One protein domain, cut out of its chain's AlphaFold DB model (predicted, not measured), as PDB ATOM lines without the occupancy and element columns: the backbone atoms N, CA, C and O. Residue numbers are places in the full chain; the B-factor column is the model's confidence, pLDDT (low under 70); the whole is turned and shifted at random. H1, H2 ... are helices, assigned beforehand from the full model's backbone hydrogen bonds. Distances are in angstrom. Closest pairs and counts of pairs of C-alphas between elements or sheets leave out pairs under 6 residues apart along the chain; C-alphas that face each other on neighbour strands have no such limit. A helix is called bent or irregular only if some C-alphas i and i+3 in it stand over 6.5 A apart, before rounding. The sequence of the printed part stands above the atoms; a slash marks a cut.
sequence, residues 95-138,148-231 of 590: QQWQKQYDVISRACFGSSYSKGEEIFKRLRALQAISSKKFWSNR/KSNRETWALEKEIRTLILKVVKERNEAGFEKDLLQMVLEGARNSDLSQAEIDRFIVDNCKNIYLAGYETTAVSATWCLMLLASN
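What this domain is: This is residues 95 to 138 and 148 to 231 of the 590 residues of a protein of Nyssa sinensis (UniProt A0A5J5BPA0). Two helices, H3 and the part of H2 after its kink near residue 114, stand side by side and run opposite ways, and the long helix H5 crosses this pair on one side. H4 folds back along the first part of H5 as a helical hairpin, short H1 is near H5, and residues 219 to 231, of which 219 to 230 belong to H5, stick out as an arm. The printed part has 128 residues with five named helices, H1 to H5 in order along the chain, and no named strand; the class is all helix. It is only just compact, close to loose, with a radius of gyration of the C-alphas of 16.6 A and spans of 53 by 38 by 23 A.

How they stand to each other: H1, residues 95 to 100, is close to but not clearly touching H5, residues 195 to 230; their closest C-alphas, of Gln 98 and Ala 218, are 7.6 A apart. H2, residues 103 to 132, has a kink of 131 degrees near residue 114 and is irregular, with C-alphas 108 and 111 9.5 A apart. H2 touches H3, residues 148 to 174, at a shallow tilt of 9 degrees, opposite ways; the closest C-alphas, of Ile 119 and Ile 160, are 5.8 A apart. H2 touches H4, residues 180 to 189, with its residues 107 to 109 alone, and the closest C-alphas, of Cys 108 and Leu 180, are 4.9 A apart. H5 is about perpendicular to H2, at 83 degrees, and touches it with residues 206 to 214 alone; the closest C-alphas, of Ile 104 and Gly 213, are 6.2 A apart. H5 is also about perpendicular to H3, at 76 degrees, with the closest C-alphas, of Arg 161 and Val 203, 6.2 A apart. H4 and H5 touch as a helical hairpin at a shallow tilt of 25 degrees, opposite ways; the closest C-alphas, of Ala 188 and Ile 198, are 5.6 A apart. H3 and H4 are near each other, and H1 is apart from H2, H3 and H4. In H1, H3 and H4 every O i to N i+4 pair is within hydrogen-bond range; in H2 19 of 26 are, and in H5 29 of 32.

Where its parts are: H1 begins at C-alpha 95 at (10.020, -0.040, 14.221). H2 is 28.2 A long and H3 38.9 A, from C-alpha 148 at (34.632, 14.777, 4.122). H5, 52.8 A long, ends at C-alpha 230 at (-7.693, 7.684, 9.942); it is neither bent nor irregular, but only just: C-alphas 212 and 215 are 6.5 A apart.

The domain as a whole: The two C-alphas farthest apart, of Ser 194 and Asn 231, are 55.2 A apart. Residues 139 to 147 are not printed, and C-alphas 138 and 148 are 17.7 A apart across this cut, in the link from H2 to H3. The links H1 to H2, H3 to H4 and H4 to H5 are tight. The mean pLDDT of the printed part is 78.6; residues 95 to 102, 131 to 138, 175 to 176 and 211 are under 70.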
ATOM      1  N   GLN A  95       8.567  -0.133  14.084       51.25
ATOM      2  CA  GLN A  95      10.020  -0.040  14.221       51.25
ATOM      3  C   GLN A  95      10.604  -1.298  14.887       51.25
ATOM      4  O   GLN A  95      11.712  -1.727  14.561       51.25
ATOM      5  N   GLN A  96       9.848  -1.916  15.796       49.34
ATOM      6  CA  GLN A  96      10.172  -3.200  16.406       49.34
ATOM      7  C   GLN A  96       9.927  -4.370  15.445       49.34
ATOM      8  O   GLN A  96      10.794  -5.230  15.334       49.34
ATOM      9  N   TRP A  97       8.843  -4.359  14.667       51.81
ATOM     10  CA  TRP A  97       8.565  -5.323  13.598       51.81
ATOM     11  C   TRP A  97       9.636  -5.276  12.503       51.81
ATOM     12  O   TRP A  97      10.151  -6.309  12.099       51.81
ATOM     13  N   GLN A  98      10.052  -4.077  12.093       53.72
ATOM     14  CA  GLN A  98      11.152  -3.821  11.158       53.72
ATOM     15  C   GLN A  98      12.501  -4.349  11.656       53.72
ATOM     16  O   GLN A  98      13.382  -4.606  10.839       53.72
ATOM     17  N   LYS A  99      12.686  -4.459  12.979       51.91
ATOM     18  CA  LYS A  99      13.884  -5.036  13.607       51.91
ATOM     19  C   LYS A  99      13.750  -6.543  13.864       51.91
ATOM     20  O   LYS A  99      14.755  -7.238  13.828       51.91
ATOM     21  N   GLN A 100      12.545  -7.045  14.145       45.53
ATOM     22  CA  GLN A 100      12.287  -8.450  14.495       45.53
ATOM     23  C   GLN A 100      12.041  -9.351  13.275       45.53
ATOM     24  O   GLN A 100      12.438 -10.516  13.289       45.53
ATOM     25  N   TYR A 101      11.428  -8.825  12.214       51.62
ATOM     26  CA  TYR A 101      11.033  -9.570  11.018       51.62
ATOM     27  C   TYR A 101      11.814  -9.078   9.809       51.62
ATOM     28  O   TYR A 101      11.259  -8.528   8.860       51.62
ATOM     29  N   ASP A 102      13.126  -9.291   9.840       65.12
ATOM     30  CA  ASP A 102      14.019  -9.022   8.718       65.12
ATOM     31  C   ASP A 102      13.814 -10.067   7.601       65.12
ATOM     32  O   ASP A 102      14.681 -10.882   7.284       65.12
ATOM     33  N   VAL A 103      12.587 -10.108   7.068       71.44
ATOM     34  CA  VAL A 103      12.105 -11.062   6.060       71.44
ATOM     35  C   VAL A 103      12.988 -10.990   4.827       71.44
ATOM     36  O   VAL A 103      13.368 -12.028   4.296       71.44
ATOM     37  N   ILE A 104      13.378  -9.779   4.417       73.12
ATOM     38  CA  ILE A 104      14.273  -9.589   3.278       73.12
ATOM     39  C   ILE A 104      15.681 -10.106   3.575       73.12
ATOM     40  O   ILE A 104      16.280 -10.726   2.712       73.12
ATOM     41  N   SER A 105      16.201  -9.952   4.793       71.75
ATOM     42  CA  SER A 105      17.496 -10.537   5.156       71.75
ATOM     43  C   SER A 105      17.471 -12.045   5.234       71.75
ATOM     44  O   SER A 105      18.406 -12.685   4.776       71.75
ATOM     45  N   ARG A 106      16.394 -12.634   5.753       74.56
ATOM     46  CA  ARG A 106      16.212 -14.090   5.731       74.56
ATOM     47  C   ARG A 106      16.025 -14.606   4.305       74.56
ATOM     48  O   ARG A 106      16.564 -15.652   3.976       74.56
ATOM     49  N   ALA A 107      15.323 -13.875   3.442       75.06
ATOM     50  CA  ALA A 107      15.170 -14.234   2.033       75.06
ATOM     51  C   ALA A 107      16.483 -14.089   1.239       75.06
ATOM     52  O   ALA A 107      16.771 -14.906   0.366       75.06
ATOM     53  N   CYS A 108      17.284 -13.064   1.546       72.00
ATOM     54  CA  CYS A 108      18.558 -12.792   0.884       72.00
ATOM     55  C   CYS A 108      19.697 -13.667   1.405       72.00
ATOM     56  O   CYS A 108      20.457 -14.188   0.605       72.00
ATOM     57  N   PHE A 109      19.833 -13.801   2.723       73.06
ATOM     58  CA  PHE A 109      21.000 -14.378   3.395       73.06
ATOM     59  C   PHE A 109      20.689 -15.653   4.190       73.06
ATOM     60  O   PHE A 109      21.599 -16.192   4.826       73.06
ATOM     61  N   GLY A 110      19.435 -16.113   4.204       77.25
ATOM     62  CA  GLY A 110      19.039 -17.359   4.858       77.25
ATOM     63  C   GLY A 110      19.425 -17.390   6.335       77.25
ATOM     64  O   GLY A 110      19.124 -16.479   7.118       77.25
ATOM     65  N   SER A 111      20.155 -18.436   6.708       71.75
ATOM     66  CA  SER A 111      20.746 -18.639   8.034       71.75
ATOM     67  C   SER A 111      21.701 -17.521   8.500       71.75
ATOM     68  O   SER A 111      21.878 -17.327   9.704       71.75
ATOM     69  N   SER A 112      22.268 -16.728   7.582       71.00
ATOM     70  CA  SER A 112      23.207 -15.629   7.874       71.00
ATOM     71  C   SER A 112      22.540 -14.263   8.105       71.00
ATOM     72  O   SER A 112      23.226 -13.237   8.119       71.00
ATOM     73  N   TYR A 113      21.220 -14.217   8.325       72.06
ATOM     74  CA  TYR A 113      20.445 -12.970   8.442       72.06
ATOM     75  C   TYR A 113      20.985 -11.965   9.483       72.06
ATOM     76  O   TYR A 113      20.919 -10.755   9.267       72.06
ATOM     77  N   SER A 114      21.567 -12.440  10.591       72.50
ATOM     78  CA  SER A 114      22.142 -11.582  11.641       72.50
ATOM     79  C   SER A 114      23.359 -10.784  11.158       72.50
ATOM     80  O   SER A 114      23.573  -9.652  11.585       72.50
ATOM     81  N   LYS A 115      24.133 -11.333  10.212       75.19
ATOM     82  CA  LYS A 115      25.233 -10.622   9.535       75.19
ATOM     83  C   LYS A 115      24.695  -9.621   8.510       75.19
ATOM     84  O   LYS A 115      25.295  -8.564   8.318       75.19
ATOM     85  N   GLY A 116      23.543  -9.930   7.907       74.19
ATOM     86  CA  GLY A 116      22.770  -9.003   7.080       74.19
ATOM     87  C   GLY A 116      22.436  -7.707   7.823       74.19
ATOM     88  O   GLY A 116      22.633  -6.628   7.273       74.19
ATOM     89  N   GLU A 117      22.055  -7.784   9.105       74.00
ATOM     90  CA  GLU A 117      21.683  -6.607   9.909       74.00
ATOM     91  C   GLU A 117      22.783  -5.528   9.946       74.00
ATOM     92  O   GLU A 117      22.510  -4.327   9.828       74.00
ATOM     93  N   GLU A 118      24.045  -5.943  10.072       80.44
ATOM     94  CA  GLU A 118      25.179  -5.018  10.067       80.44
ATOM     95  C   GLU A 118      25.385  -4.396   8.679       80.44
ATOM     96  O   GLU A 118      25.545  -3.178   8.572       80.44
ATOM     97  N   ILE A 119      25.283  -5.192   7.607       81.25
ATOM     98  CA  ILE A 119      25.323  -4.701   6.217       81.25
ATOM     99  C   ILE A 119      24.246  -3.624   6.008       81.25
ATOM    100  O   ILE A 119      24.508  -2.579   5.406       81.25
ATOM    101  N   PHE A 120      23.055  -3.821   6.571       77.19
ATOM    102  CA  PHE A 120      21.929  -2.898   6.438       77.19
ATOM    103  C   PHE A 120      22.105  -1.592   7.194       77.19
ATOM    104  O   PHE A 120      21.710  -0.532   6.702       77.19
ATOM    105  N   LYS A 121      22.714  -1.626   8.382       80.69
ATOM    106  CA  LYS A 121      23.079  -0.398   9.106       80.69
ATOM    107  C   LYS A 121      24.014   0.464   8.257       80.69
ATOM    108  O   LYS A 121      23.794   1.671   8.145       80.69
ATOM    109  N   ARG A 122      24.993  -0.157   7.585       87.06
ATOM    110  CA  ARG A 122      25.916   0.545   6.680       87.06
ATOM    111  C   ARG A 122      25.225   1.055   5.416       87.06
ATOM    112  O   ARG A 122      25.456   2.201   5.034       87.06
ATOM    113  N   LEU A 123      24.332   0.268   4.809       82.31
ATOM    114  CA  LEU A 123      23.565   0.690   3.629       82.31
ATOM    115  C   LEU A 123      22.669   1.899   3.911       82.31
ATOM    116  O   LEU A 123      22.673   2.854   3.136       82.31
ATOM    117  N   ARG A 124      21.983   1.924   5.060       79.38
ATOM    118  CA  ARG A 124      21.175   3.083   5.473       79.38
ATOM    119  C   ARG A 124      22.023   4.327   5.721       79.38
ATOM    120  O   ARG A 124      21.636   5.421   5.314       79.38
ATOM    121  N   ALA A 125      23.197   4.180   6.337       85.31
ATOM    122  CA  ALA A 125      24.131   5.296   6.496       85.31
ATOM    123  C   ALA A 125      24.593   5.843   5.131       85.31
ATOM    124  O   ALA A 125      24.598   7.059   4.916       85.31
ATOM    125  N   LEU A 126      24.908   4.954   4.180       85.44
ATOM    126  CA  LEU A 126      25.299   5.321   2.818       85.44
ATOM    127  C   LEU A 126      24.172   6.064   2.083       85.44
ATOM    128  O   LEU A 126      24.418   7.088   1.437       85.44
ATOM    129  N   GLN A 127      22.932   5.601   2.216       77.50
ATOM    130  CA  GLN A 127      21.751   6.240   1.639       77.50
ATOM    131  C   GLN A 127      21.453   7.606   2.274       77.50
ATOM    132  O   GLN A 127      21.163   8.571   1.563       77.50
ATOM    133  N   ALA A 128      21.587   7.740   3.595       79.50
ATOM    134  CA  ALA A 128      21.409   9.010   4.300       79.50
ATOM    135  C   ALA A 128      22.431  10.071   3.854       79.50
ATOM    136  O   ALA A 128      22.113  11.258   3.775       79.50
ATOM    137  N   ILE A 129      23.657   9.660   3.523       80.56
ATOM    138  CA  ILE A 129      24.664  10.553   2.937       80.56
ATOM    139  C   ILE A 129      24.319  10.862   1.475       80.56
ATOM    140  O   ILE A 129      24.383  12.017   1.053       80.56
ATOM    141  N   SER A 130      23.913   9.852   0.704       72.75
ATOM    142  CA  SER A 130      23.594   9.991  -0.722       72.75
ATOM    143  C   SER A 130      22.381  10.892  -0.978       72.75
ATOM    144  O   SER A 130      22.405  11.706  -1.900       72.75
ATOM    145  N   SER A 131      21.354  10.825  -0.129       67.25
ATOM    146  CA  SER A 131      20.154  11.672  -0.215       67.25
ATOM    147  C   SER A 131      20.466  13.159  -0.001       67.25
ATOM    148  O   SER A 131      19.932  14.013  -0.708       67.25
ATOM    149  N   LYS A 132      21.416  13.485   0.887       68.31
ATOM    150  CA  LYS A 132      21.916  14.860   1.093       68.31
ATOM    151  C   LYS A 132      22.744  15.381  -0.091       68.31
ATOM    152  O   LYS A 132      22.898  16.589  -0.254       68.31
ATOM    153  N   LYS A 133      23.254  14.478  -0.934       63.31
ATOM    154  CA  LYS A 133      24.144  14.750  -2.076       63.31
ATOM    155  C   LYS A 133      23.445  14.853  -3.429       63.31
ATOM    156  O   LYS A 133      24.132  14.949  -4.449       63.31
ATOM    157  N   PHE A 134      22.111  14.886  -3.471       52.94
ATOM    158  CA  PHE A 134      21.358  15.006  -4.729       52.94
ATOM    159  C   PHE A 134      21.878  16.142  -5.634       52.94
ATOM    160  O   PHE A 134      21.886  16.023  -6.857       52.94
ATOM    161  N   TRP A 135      22.384  17.214  -5.019       48.28
ATOM    162  CA  TRP A 135      22.947  18.386  -5.682       48.28
ATOM    163  C   TRP A 135      24.423  18.242  -6.086       48.28
ATOM    164  O   TRP A 135      24.786  18.627  -7.195       48.28
ATOM    165  N   SER A 136      25.276  17.655  -5.239       53.59
ATOM    166  CA  SER A 136      26.710  17.497  -5.534       53.59
ATOM    167  C   SER A 136      26.983  16.428  -6.591       53.59
ATOM    168  O   SER A 136      27.935  16.555  -7.355       53.59
ATOM    169  N   ASN A 137      26.137  15.396  -6.673       53.53
ATOM    170  CA  ASN A 137      26.298  14.296  -7.628       53.53
ATOM    171  C   ASN A 137      26.010  14.702  -9.083       53.53
ATOM    172  O   ASN A 137      26.371  13.962  -9.996       53.53
ATOM    173  N   ARG A 138      25.380  15.865  -9.314       53.84
ATOM    174  CA  ARG A 138      25.097  16.382 -10.664       53.84
ATOM    175  C   ARG A 138      26.229  17.223 -11.256       53.84
ATOM    176  O   ARG A 138      26.191  17.490 -12.453       53.84
ATOM    177  N   LYS A 148      35.044  15.558   2.933       82.12
ATOM    178  CA  LYS A 148      34.632  14.777   4.122       82.12
ATOM    179  C   LYS A 148      33.508  13.795   3.782       82.12
ATOM    180  O   LYS A 148      33.612  12.603   4.045       82.12
ATOM    181  N   SER A 149      32.485  14.296   3.099       80.06
ATOM    182  CA  SER A 149      31.328  13.496   2.734       80.06
ATOM    183  C   SER A 149      31.656  12.409   1.705       80.06
ATOM    184  O   SER A 149      31.078  11.329   1.761       80.06
ATOM    185  N   ASN A 150      32.556  12.648   0.744       84.69
ATOM    186  CA  ASN A 150      32.976  11.608  -0.208       84.69
ATOM    187  C   ASN A 150      33.858  10.551   0.453       84.69
ATOM    188  O   ASN A 150      33.658   9.372   0.194       84.69
ATOM    189  N   ARG A 151      34.753  10.945   1.366       87.56
ATOM    190  CA  ARG A 151      35.550  10.002   2.163       87.56
ATOM    191  C   ARG A 151      34.661   9.078   2.993       87.56
ATOM    192  O   ARG A 151      34.895   7.877   3.003       87.56
ATOM    193  N   GLU A 152      33.629   9.624   3.634       89.19
ATOM    194  CA  GLU A 152      32.628   8.836   4.366       89.19
ATOM    195  C   GLU A 152      31.868   7.871   3.438       89.19
ATOM    196  O   GLU A 152      31.703   6.703   3.778       89.19
ATOM    197  N   THR A 153      31.460   8.316   2.241       87.94
ATOM    198  CA  THR A 153      30.841   7.445   1.222       87.94
ATOM    199  C   THR A 153      31.771   6.302   0.816       87.94
ATOM    200  O   THR A 153      31.354   5.151   0.866       87.94
ATOM    201  N   TRP A 154      33.032   6.589   0.482       89.94
ATOM    202  CA  TRP A 154      34.001   5.565   0.076       89.94
ATOM    203  C   TRP A 154      34.314   4.577   1.204       89.94
ATOM    204  O   TRP A 154      34.460   3.382   0.953       89.94
ATOM    205  N   ALA A 155      34.403   5.061   2.448       93.44
ATOM    206  CA  ALA A 155      34.597   4.210   3.617       93.44
ATOM    207  C   ALA A 155      33.420   3.238   3.793       93.44
ATOM    208  O   ALA A 155      33.637   2.031   3.879       93.44
ATOM    209  N   LEU A 156      32.182   3.742   3.741       91.62
ATOM    210  CA  LEU A 156      30.977   2.917   3.839       91.62
ATOM    211  C   LEU A 156      30.851   1.927   2.678       91.62
ATOM    212  O   LEU A 156      30.538   0.762   2.906       91.62
ATOM    213  N   GLU A 157      31.126   2.345   1.441       91.00
ATOM    214  CA  GLU A 157      31.123   1.448   0.278       91.00
ATOM    215  C   GLU A 157      32.130   0.305   0.439       91.00
ATOM    216  O   GLU A 157      31.815  -0.847   0.123       91.00
ATOM    217  N   LYS A 158      33.324   0.604   0.971       92.44
ATOM    218  CA  LYS A 158      34.355  -0.398   1.259       92.44
ATOM    219  C   LYS A 158      33.935  -1.344   2.387       92.44
ATOM    220  O   LYS A 158      34.121  -2.553   2.252       92.44
ATOM    221  N   GLU A 159      33.366  -0.824   3.474       93.25
ATOM    222  CA  GLU A 159      32.820  -1.627   4.579       93.25
ATOM    223  C   GLU A 159      31.718  -2.578   4.092       93.25
ATOM    224  O   GLU A 159      31.812  -3.784   4.313       93.25
ATOM    225  N   ILE A 160      30.729  -2.066   3.352       90.56
ATOM    226  CA  ILE A 160      29.628  -2.855   2.773       90.56
ATOM    227  C   ILE A 160      30.173  -3.958   1.867       90.56
ATOM    228  O   ILE A 160      29.787  -5.118   2.014       90.56
ATOM    229  N   ARG A 161      31.095  -3.618   0.953       92.50
ATOM    230  CA  ARG A 161      31.734  -4.601   0.068       92.50
ATOM    231  C   ARG A 161      32.396  -5.715   0.878       92.50
ATOM    232  O   ARG A 161      32.225  -6.885   0.563       92.50
ATOM    233  N   THR A 162      33.136  -5.349   1.921       93.44
ATOM    234  CA  THR A 162      33.898  -6.298   2.742       93.44
ATOM    235  C   THR A 162      32.963  -7.238   3.504       93.44
ATOM    236  O   THR A 162      33.196  -8.443   3.527       93.44
ATOM    237  N   LEU A 163      31.882  -6.710   4.084       90.38
ATOM    238  CA  LEU A 163      30.889  -7.505   4.806       90.38
ATOM    239  C   LEU A 163      30.140  -8.477   3.885       90.38
ATOM    240  O   LEU A 163      30.013  -9.647   4.232       90.38
ATOM    241  N   ILE A 164      29.703  -8.031   2.701       88.69
ATOM    242  CA  ILE A 164      29.012  -8.902   1.734       88.69
ATOM    243  C   ILE A 164      29.937 -10.031   1.269       88.69
ATOM    244  O   ILE A 164      29.551 -11.195   1.316       88.69
ATOM    245  N   LEU A 165      31.174  -9.715   0.871       89.88
ATOM    246  CA  LEU A 165      32.125 -10.736   0.415       89.88
ATOM    247  C   LEU A 165      32.516 -11.707   1.535       89.88
ATOM    248  O   LEU A 165      32.728 -12.888   1.273       89.88
ATOM    249  N   LYS A 166      32.557 -11.243   2.790       89.94
ATOM    250  CA  LYS A 166      32.753 -12.119   3.949       89.94
ATOM    251  C   LYS A 166      31.610 -13.126   4.091       89.94
ATOM    252  O   LYS A 166      31.887 -14.311   4.238       89.94
ATOM    253  N   VAL A 167      30.356 -12.674   3.993       86.88
ATOM    254  CA  VAL A 167      29.179 -13.563   4.041       86.88
ATOM    255  C   VAL A 167      29.222 -14.588   2.906       86.88
ATOM    256  O   VAL A 167      28.980 -15.768   3.134       86.88
ATOM    257  N   VAL A 168      29.602 -14.165   1.700       85.81
ATOM    258  CA  VAL A 168      29.742 -15.057   0.537       85.81
ATOM    259  C   VAL A 168      30.835 -16.101   0.742       85.81
ATOM    260  O   VAL A 168      30.629 -17.272   0.432       85.81
ATOM    261  N   LYS A 169      31.995 -15.698   1.271       87.12
ATOM    262  CA  LYS A 169      33.104 -16.616   1.539       87.12
ATOM    263  C   LYS A 169      32.706 -17.685   2.556       87.12
ATOM    264  O   LYS A 169      32.854 -18.867   2.276       87.12
ATOM    265  N   GLU A 170      32.157 -17.268   3.694       85.00
ATOM    266  CA  GLU A 170      31.707 -18.183   4.749       85.00
ATOM    267  C   GLU A 170      30.621 -19.136   4.238       85.00
ATOM    268  O   GLU A 170      30.600 -20.309   4.598       85.00
ATOM    269  N   ARG A 171      29.745 -18.661   3.349       81.31
ATOM    270  CA  ARG A 171      28.715 -19.493   2.725       81.31
ATOM    271  C   ARG A 171      29.294 -20.563   1.803       81.31
ATOM    272  O   ARG A 171      28.862 -21.707   1.857       81.31
ATOM    273  N   ASN A 172      30.300 -20.216   1.002       80.25
ATOM    274  CA  ASN A 172      31.000 -21.194   0.167       80.25
ATOM    275  C   ASN A 172      31.683 -22.293   0.996       80.25
ATOM    276  O   ASN A 172      31.859 -23.400   0.498       80.25
ATOM    277  N   GLU A 173      32.053 -21.992   2.243       82.25
ATOM    278  CA  GLU A 173      32.678 -22.931   3.179       82.25
ATOM    279  C   GLU A 173      31.647 -23.760   3.975       82.25
ATOM    280  O   GLU A 173      31.905 -24.921   4.281       82.25
ATOM    281  N   ALA A 174      30.480 -23.190   4.306       74.75
ATOM    282  CA  ALA A 174      29.477 -23.793   5.196       74.75
ATOM    283  C   ALA A 174      28.461 -24.731   4.506       74.75
ATOM    284  O   ALA A 174      27.712 -25.424   5.196       74.75
ATOM    285  N   GLY A 175      28.437 -24.779   3.170       67.25
ATOM    286  CA  GLY A 175      27.571 -25.667   2.388       67.25
ATOM    287  C   GLY A 175      26.390 -24.967   1.702       67.25
ATOM    288  O   GLY A 175      26.200 -23.758   1.797       67.25
ATOM    289  N   PHE A 176      25.612 -25.746   0.946       67.50
ATOM    290  CA  PHE A 176      24.544 -25.244   0.081       67.50
ATOM    291  C   PHE A 176      23.254 -24.946   0.859       67.50
ATOM    292  O   PHE A 176      22.653 -25.838   1.453       67.50
ATOM    293  N   GLU A 177      22.775 -23.708   0.771       73.25
ATOM    294  CA  GLU A 177      21.428 -23.310   1.185       73.25
ATOM    295  C   GLU A 177      20.770 -22.588  -0.005       73.25
ATOM    296  O   GLU A 177      21.399 -21.770  -0.680       73.25
ATOM    297  N   LYS A 178      19.516 -22.929  -0.323       75.88
ATOM    298  CA  LYS A 178      18.815 -22.397  -1.500       75.88
ATOM    299  C   LYS A 178      18.110 -21.087  -1.146       75.88
ATOM    300  O   LYS A 178      16.945 -21.098  -0.758       75.88
ATOM    301  N   ASP A 179      18.822 -19.973  -1.277       80.06
ATOM    302  CA  ASP A 179      18.292 -18.617  -1.096       80.06
ATOM    303  C   ASP A 179      18.651 -17.696  -2.273       80.06
ATOM    304  O   ASP A 179      19.250 -18.112  -3.268       80.06
ATOM    305  N   LEU A 180      18.230 -16.432  -2.190       80.69
ATOM    306  CA  LEU A 180      18.441 -15.468  -3.266       80.69
ATOM    307  C   LEU A 180      19.922 -15.136  -3.479       80.69
ATOM    308  O   LEU A 180      20.336 -14.974  -4.626       80.69
ATOM    309  N   LEU A 181      20.737 -15.097  -2.417       82.31
ATOM    310  CA  LEU A 181      22.185 -14.945  -2.557       82.31
ATOM    311  C   LEU A 181      22.783 -16.127  -3.319       82.31
ATOM    312  O   LEU A 181      23.587 -15.911  -4.219       82.31
ATOM    313  N   GLN A 182      22.366 -17.355  -3.015       84.44
ATOM    314  CA  GLN A 182      22.836 -18.542  -3.723       84.44
ATOM    315  C   GLN A 182      22.493 -18.499  -5.221       84.44
ATOM    316  O   GLN A 182      23.363 -18.774  -6.045       84.44
ATOM    317  N   MET A 183      21.284 -18.060  -5.589       83.94
ATOM    318  CA  MET A 183      20.907 -17.873  -7.000       83.94
ATOM    319  C   MET A 183      21.762 -16.802  -7.699       83.94
ATOM    320  O   MET A 183      22.178 -16.990  -8.840       83.94
ATOM    321  N   VAL A 184      22.074 -15.692  -7.015       85.50
ATOM    322  CA  VAL A 184      22.979 -14.648  -7.536       85.50
ATOM    323  C   VAL A 184      24.402 -15.190  -7.714       85.50
ATOM    324  O   VAL A 184      25.055 -14.877  -8.709       85.50
ATOM    325  N   LEU A 185      24.885 -16.014  -6.778       84.19
ATOM    326  CA  LEU A 185      26.202 -16.653  -6.856       84.19
ATOM    327  C   LEU A 185      26.293 -17.640  -8.022       84.19
ATOM    328  O   LEU A 185      27.299 -17.654  -8.726       84.19
ATOM    329  N   GLU A 186      25.258 -18.447  -8.240       85.25
ATOM    330  CA  GLU A 186      25.174 -19.374  -9.374       85.25
ATOM    331  C   GLU A 186      25.134 -18.635 -10.707       85.25
ATOM    332  O   GLU A 186      25.906 -18.968 -11.604       85.25
ATOM    333  N   GLY A 187      24.315 -17.584 -10.814       82.75
ATOM    334  CA  GLY A 187      24.280 -16.730 -12.001       82.75
ATOM    335  C   GLY A 187      25.652 -16.132 -12.315       82.75
ATOM    336  O   GLY A 187      26.114 -16.210 -13.450       82.75
ATOM    337  N   ALA A 188      26.353 -15.621 -11.300       82.94
ATOM    338  CA  ALA A 188      27.686 -15.049 -11.476       82.94
ATOM    339  C   ALA A 188      28.748 -16.088 -11.882       82.94
ATOM    340  O   ALA A 188      29.641 -15.769 -12.660       82.94
ATOM    341  N   ARG A 189      28.662 -17.322 -11.363       79.44
ATOM    342  CA  ARG A 189      29.588 -18.427 -11.689       79.44
ATOM    343  C   ARG A 189      29.379 -19.005 -13.080       79.44
ATOM    344  O   ARG A 189      30.335 -19.474 -13.679       79.44
ATOM    345  N   ASN A 190      28.144 -18.974 -13.566       80.38
ATOM    346  CA  ASN A 190      27.792 -19.441 -14.904       80.38
ATOM    347  C   ASN A 190      28.059 -18.379 -15.987       80.38
ATOM    348  O   ASN A 190      27.671 -18.577 -17.133       80.38
ATOM    349  N   SER A 191      28.687 -17.257 -15.622       76.19
ATOM    350  CA  SER A 191      29.029 -16.156 -16.524       76.19
ATOM    351  C   SER A 191      30.532 -16.146 -16.835       76.19
ATOM    352  O   SER A 191      31.342 -16.455 -15.961       76.19
ATOM    353  N   ASP A 192      30.918 -15.684 -18.026       83.19
ATOM    354  CA  ASP A 192      32.320 -15.455 -18.432       83.19
ATOM    355  C   ASP A 192      32.909 -14.175 -17.788       83.19
ATOM    356  O   ASP A 192      33.431 -13.286 -18.461       83.19
ATOM    357  N   LEU A 193      32.785 -14.030 -16.465       83.94
ATOM    358  CA  LEU A 193      33.221 -12.844 -15.721       83.94
ATOM    359  C   LEU A 193      34.539 -13.089 -14.981       83.94
ATOM    360  O   LEU A 193      34.773 -14.154 -14.410       83.94
ATOM    361  N   SER A 194      35.391 -12.064 -14.903       87.12
ATOM    362  CA  SER A 194      36.551 -12.097 -14.007       87.12
ATOM    363  C   SER A 194      36.113 -12.121 -12.538       87.12
ATOM    364  O   SER A 194      35.041 -11.632 -12.177       87.12
ATOM    365  N   GLN A 195      36.977 -12.598 -11.636       83.81
ATOM    366  CA  GLN A 195      36.661 -12.630 -10.200       83.81
ATOM    367  C   GLN A 195      36.278 -11.245  -9.641       83.81
ATOM    368  O   GLN A 195      35.397 -11.130  -8.789       83.81
ATOM    369  N   ALA A 196      36.902 -10.172 -10.136       85.69
ATOM    370  CA  ALA A 196      36.584  -8.809  -9.714       85.69
ATOM    371  C   ALA A 196      35.187  -8.356 -10.176       85.69
ATOM    372  O   ALA A 196      34.517  -7.600  -9.461       85.69
ATOM    373  N   GLU A 197      34.751  -8.808 -11.354       87.25
ATOM    374  CA  GLU A 197      33.417  -8.555 -11.902       87.25
ATOM    375  C   GLU A 197      32.355  -9.396 -11.202       87.25
ATOM    376  O   GLU A 197      31.306  -8.854 -10.866       87.25
ATOM    377  N   ILE A 198      32.656 -10.657 -10.879       86.31
ATOM    378  CA  ILE A 198      31.812 -11.530 -10.050       86.31
ATOM    379  C   ILE A 198      31.568 -10.879  -8.686       86.31
ATOM    380  O   ILE A 198      30.420 -10.671  -8.292       86.31
ATOM    381  N   ASP A 199      32.631 -10.473  -7.986       87.56
ATOM    382  CA  ASP A 199      32.521  -9.787  -6.696       87.56
ATOM    383  C   ASP A 199      31.646  -8.533  -6.796       87.56
ATOM    384  O   ASP A 199      30.826  -8.254  -5.919       87.56
ATOM    385  N   ARG A 200      31.837  -7.746  -7.861       88.75
ATOM    386  CA  ARG A 200      31.065  -6.525  -8.094       88.75
ATOM    387  C   ARG A 200      29.598  -6.843  -8.364       88.75
ATOM    388  O   ARG A 200      28.739  -6.207  -7.761       88.75
ATOM    389  N   PHE A 201      29.321  -7.820  -9.220       88.00
ATOM    390  CA  PHE A 201      27.978  -8.271  -9.558       88.00
ATOM    391  C   PHE A 201      27.221  -8.728  -8.311       88.00
ATOM    392  O   PHE A 201      26.104  -8.275  -8.069       88.00
ATOM    393  N   ILE A 202      27.851  -9.557  -7.477       86.94
ATOM    394  CA  ILE A 202      27.283 -10.034  -6.213       86.94
ATOM    395  C   ILE A 202      26.974  -8.854  -5.289       86.94
ATOM    396  O   ILE A 202      25.855  -8.706  -4.802       86.94
ATOM    397  N   VAL A 203      27.967  -7.991  -5.057       87.69
ATOM    398  CA  VAL A 203      27.837  -6.853  -4.143       87.69
ATOM    399  C   VAL A 203      26.740  -5.895  -4.607       87.69
ATOM    400  O   VAL A 203      25.941  -5.450  -3.785       87.69
ATOM    401  N   ASP A 204      26.676  -5.583  -5.898       88.06
ATOM    402  CA  ASP A 204      25.710  -4.627  -6.434       88.06
ATOM    403  C   ASP A 204      24.282  -5.205  -6.473       88.06
ATOM    404  O   ASP A 204      23.339  -4.493  -6.118       88.06
ATOM    405  N   ASN A 205      24.104  -6.501  -6.768       86.44
ATOM    406  CA  ASN A 205      22.798  -7.164  -6.658       86.44
ATOM    407  C   ASN A 205      22.300  -7.224  -5.208       86.44
ATOM    408  O   ASN A 205      21.155  -6.857  -4.941       86.44
ATOM    409  N   CYS A 206      23.163  -7.591  -4.254       81.38
ATOM    410  CA  CYS A 206      22.821  -7.599  -2.828       81.38
ATOM    411  C   CYS A 206      22.359  -6.220  -2.333       81.38
ATOM    412  O   CYS A 206      21.377  -6.122  -1.596       81.38
ATOM    413  N   LYS A 207      23.032  -5.140  -2.761       82.69
ATOM    414  CA  LYS A 207      22.614  -3.762  -2.449       82.69
ATOM    415  C   LYS A 207      21.233  -3.441  -3.025       82.69
ATOM    416  O   LYS A 207      20.405  -2.864  -2.321       82.69
ATOM    417  N   ASN A 208      21.004  -3.787  -4.293       82.38
ATOM    418  CA  ASN A 208      19.780  -3.442  -5.016       82.38
ATOM    419  C   ASN A 208      18.551  -4.159  -4.440       82.38
ATOM    420  O   ASN A 208      17.556  -3.520  -4.105       82.38
ATOM    421  N   ILE A 209      18.651  -5.478  -4.256       77.31
ATOM    422  CA  ILE A 209      17.577  -6.315  -3.710       77.31
ATOM    423  C   ILE A 209      17.173  -5.831  -2.312       77.31
ATOM    424  O   ILE A 209      15.984  -5.726  -2.012       77.31
ATOM    425  N   TYR A 210      18.154  -5.492  -1.470       71.00
ATOM    426  CA  TYR A 210      17.880  -4.997  -0.126       71.00
ATOM    427  C   TYR A 210      17.117  -3.669  -0.140       71.00
ATOM    428  O   TYR A 210      16.069  -3.554   0.498       71.00
ATOM    429  N   LEU A 211      17.634  -2.675  -0.873       68.44
ATOM    430  CA  LEU A 211      17.013  -1.353  -0.940       68.44
ATOM    431  C   LEU A 211      15.574  -1.460  -1.464       68.44
ATOM    432  O   LEU A 211      14.659  -0.859  -0.899       68.44
ATOM    433  N   ALA A 212      15.370  -2.272  -2.504       74.62
ATOM    434  CA  ALA A 212      14.063  -2.498  -3.098       74.62
ATOM    435  C   ALA A 212      13.094  -3.198  -2.134       74.62
ATOM    436  O   ALA A 212      11.953  -2.763  -2.013       74.62
ATOM    437  N   GLY A 213      13.529  -4.254  -1.441       70.62
ATOM    438  CA  GLY A 213      12.651  -5.094  -0.622       70.62
ATOM    439  C   GLY A 213      12.319  -4.533   0.764       70.62
ATOM    440  O   GLY A 213      11.249  -4.834   1.293       70.62
ATOM    441  N   TYR A 214      13.203  -3.723   1.353       71.56
ATOM    442  CA  TYR A 214      13.036  -3.235   2.727       71.56
ATOM    443  C   TYR A 214      12.248  -1.924   2.809       71.56
ATOM    444  O   TYR A 214      11.223  -1.845   3.482       71.56
ATOM    445  N   GLU A 215      12.727  -0.869   2.144       70.75
ATOM    446  CA  GLU A 215      12.171   0.470   2.358       70.75
ATOM    447  C   GLU A 215      10.790   0.634   1.723       70.75
ATOM    448  O   GLU A 215       9.900   1.229   2.328       70.75
ATOM    449  N   THR A 216      10.584   0.087   0.523       78.00
ATOM    450  CA  THR A 216       9.324   0.268  -0.213       78.00
ATOM    451  C   THR A 216       8.143  -0.390   0.504       78.00
ATOM    452  O   THR A 216       7.078   0.219   0.643       78.00
ATOM    453  N   THR A 217       8.339  -1.603   1.023       81.62
ATOM    454  CA  THR A 217       7.322  -2.365   1.756       81.62
ATOM    455  C   THR A 217       7.030  -1.725   3.110       81.62
ATOM    456  O   THR A 217       5.863  -1.556   3.463       81.62
ATOM    457  N   ALA A 218       8.064  -1.268   3.824       76.44
ATOM    458  CA  ALA A 218       7.926  -0.537   5.080       76.44
ATOM    459  C   ALA A 218       7.111   0.756   4.923       76.44
ATOM    460  O   ALA A 218       6.202   1.017   5.715       76.44
ATOM    461  N   VAL A 219       7.414   1.557   3.896       77.38
ATOM    462  CA  VAL A 219       6.674   2.791   3.592       77.38
ATOM    463  C   VAL A 219       5.225   2.470   3.221       77.38
ATOM    464  O   VAL A 219       4.316   3.090   3.771       77.38
ATOM    465  N   SER A 220       4.998   1.460   2.375       84.81
ATOM    466  CA  SER A 220       3.646   1.015   1.992       84.81
ATOM    467  C   SER A 220       2.809   0.612   3.208       84.81
ATOM    468  O   SER A 220       1.681   1.070   3.371       84.81
ATOM    469  N   ALA A 221       3.375  -0.220   4.088       84.81
ATOM    470  CA  ALA A 221       2.700  -0.696   5.291       84.81
ATOM    471  C   ALA A 221       2.388   0.454   6.257       84.81
ATOM    472  O   ALA A 221       1.299   0.500   6.825       84.81
ATOM    473  N   THR A 222       3.316   1.403   6.404       80.88
ATOM    474  CA  THR A 222       3.126   2.582   7.261       80.88
ATOM    475  C   THR A 222       1.951   3.430   6.775       80.88
ATOM    476  O   THR A 222       1.072   3.754   7.569       80.88
ATOM    477  N   TRP A 223       1.890   3.746   5.476       86.06
ATOM    478  CA  TRP A 223       0.777   4.517   4.912       86.06
ATOM    479  C   TRP A 223      -0.550   3.766   4.974       86.06
ATOM    480  O   TRP A 223      -1.555   4.364   5.340       86.06
ATOM    481  N   CYS A 224      -0.553   2.459   4.700       91.06
ATOM    482  CA  CYS A 224      -1.747   1.622   4.819       91.06
ATOM    483  C   CYS A 224      -2.312   1.630   6.249       91.06
ATOM    484  O   CYS A 224      -3.497   1.892   6.457       91.06
ATOM    485  N   LEU A 225      -1.458   1.428   7.258       87.38
ATOM    486  CA  LEU A 225      -1.869   1.476   8.664       87.38
ATOM    487  C   LEU A 225      -2.359   2.862   9.077       87.38
ATOM    488  O   LEU A 225      -3.334   2.975   9.816       87.38
ATOM    489  N   MET A 226      -1.708   3.914   8.587       83.00
ATOM    490  CA  MET A 226      -2.097   5.286   8.882       83.00
ATOM    491  C   MET A 226      -3.442   5.661   8.243       83.00
ATOM    492  O   MET A 226      -4.270   6.309   8.885       83.00
ATOM    493  N   LEU A 227      -3.701   5.194   7.019       88.75
ATOM    494  CA  LEU A 227      -4.991   5.339   6.350       88.75
ATOM    495  C   LEU A 227      -6.092   4.568   7.075       88.75
ATOM    496  O   LEU A 227      -7.153   5.133   7.318       88.75
ATOM    497  N   LEU A 228      -5.836   3.330   7.503       90.81
ATOM    498  CA  LEU A 228      -6.785   2.568   8.318       90.81
ATOM    499  C   LEU A 228      -7.077   3.255   9.660       90.81
ATOM    500  O   LEU A 228      -8.231   3.328  10.067       90.81
ATOM    501  N   ALA A 229      -6.057   3.790  10.335       87.00
ATOM    502  CA  ALA A 229      -6.236   4.517  11.593       87.00
ATOM    503  C   ALA A 229      -7.081   5.792  11.419       87.00
ATOM    504  O   ALA A 229      -7.869   6.129  12.297       87.00
ATOM    505  N   SER A 230      -6.945   6.463  10.272       86.88
ATOM    506  CA  SER A 230      -7.693   7.684   9.942       86.88
ATOM    507  C   SER A 230      -9.086   7.405   9.362       86.88
ATOM    508  O   SER A 230      -9.883   8.327   9.226       86.88
ATOM    509  N   ASN A 231      -9.394   6.145   9.029       91.44
ATOM    510  CA  ASN A 231     -10.671   5.713   8.456       91.44
ATOM    511  C   ASN A 231     -11.234   4.515   9.250       91.44
ATOM    512  O   ASN A 231     -11.163   3.371   8.781       91.44
TER     513      ASN A 231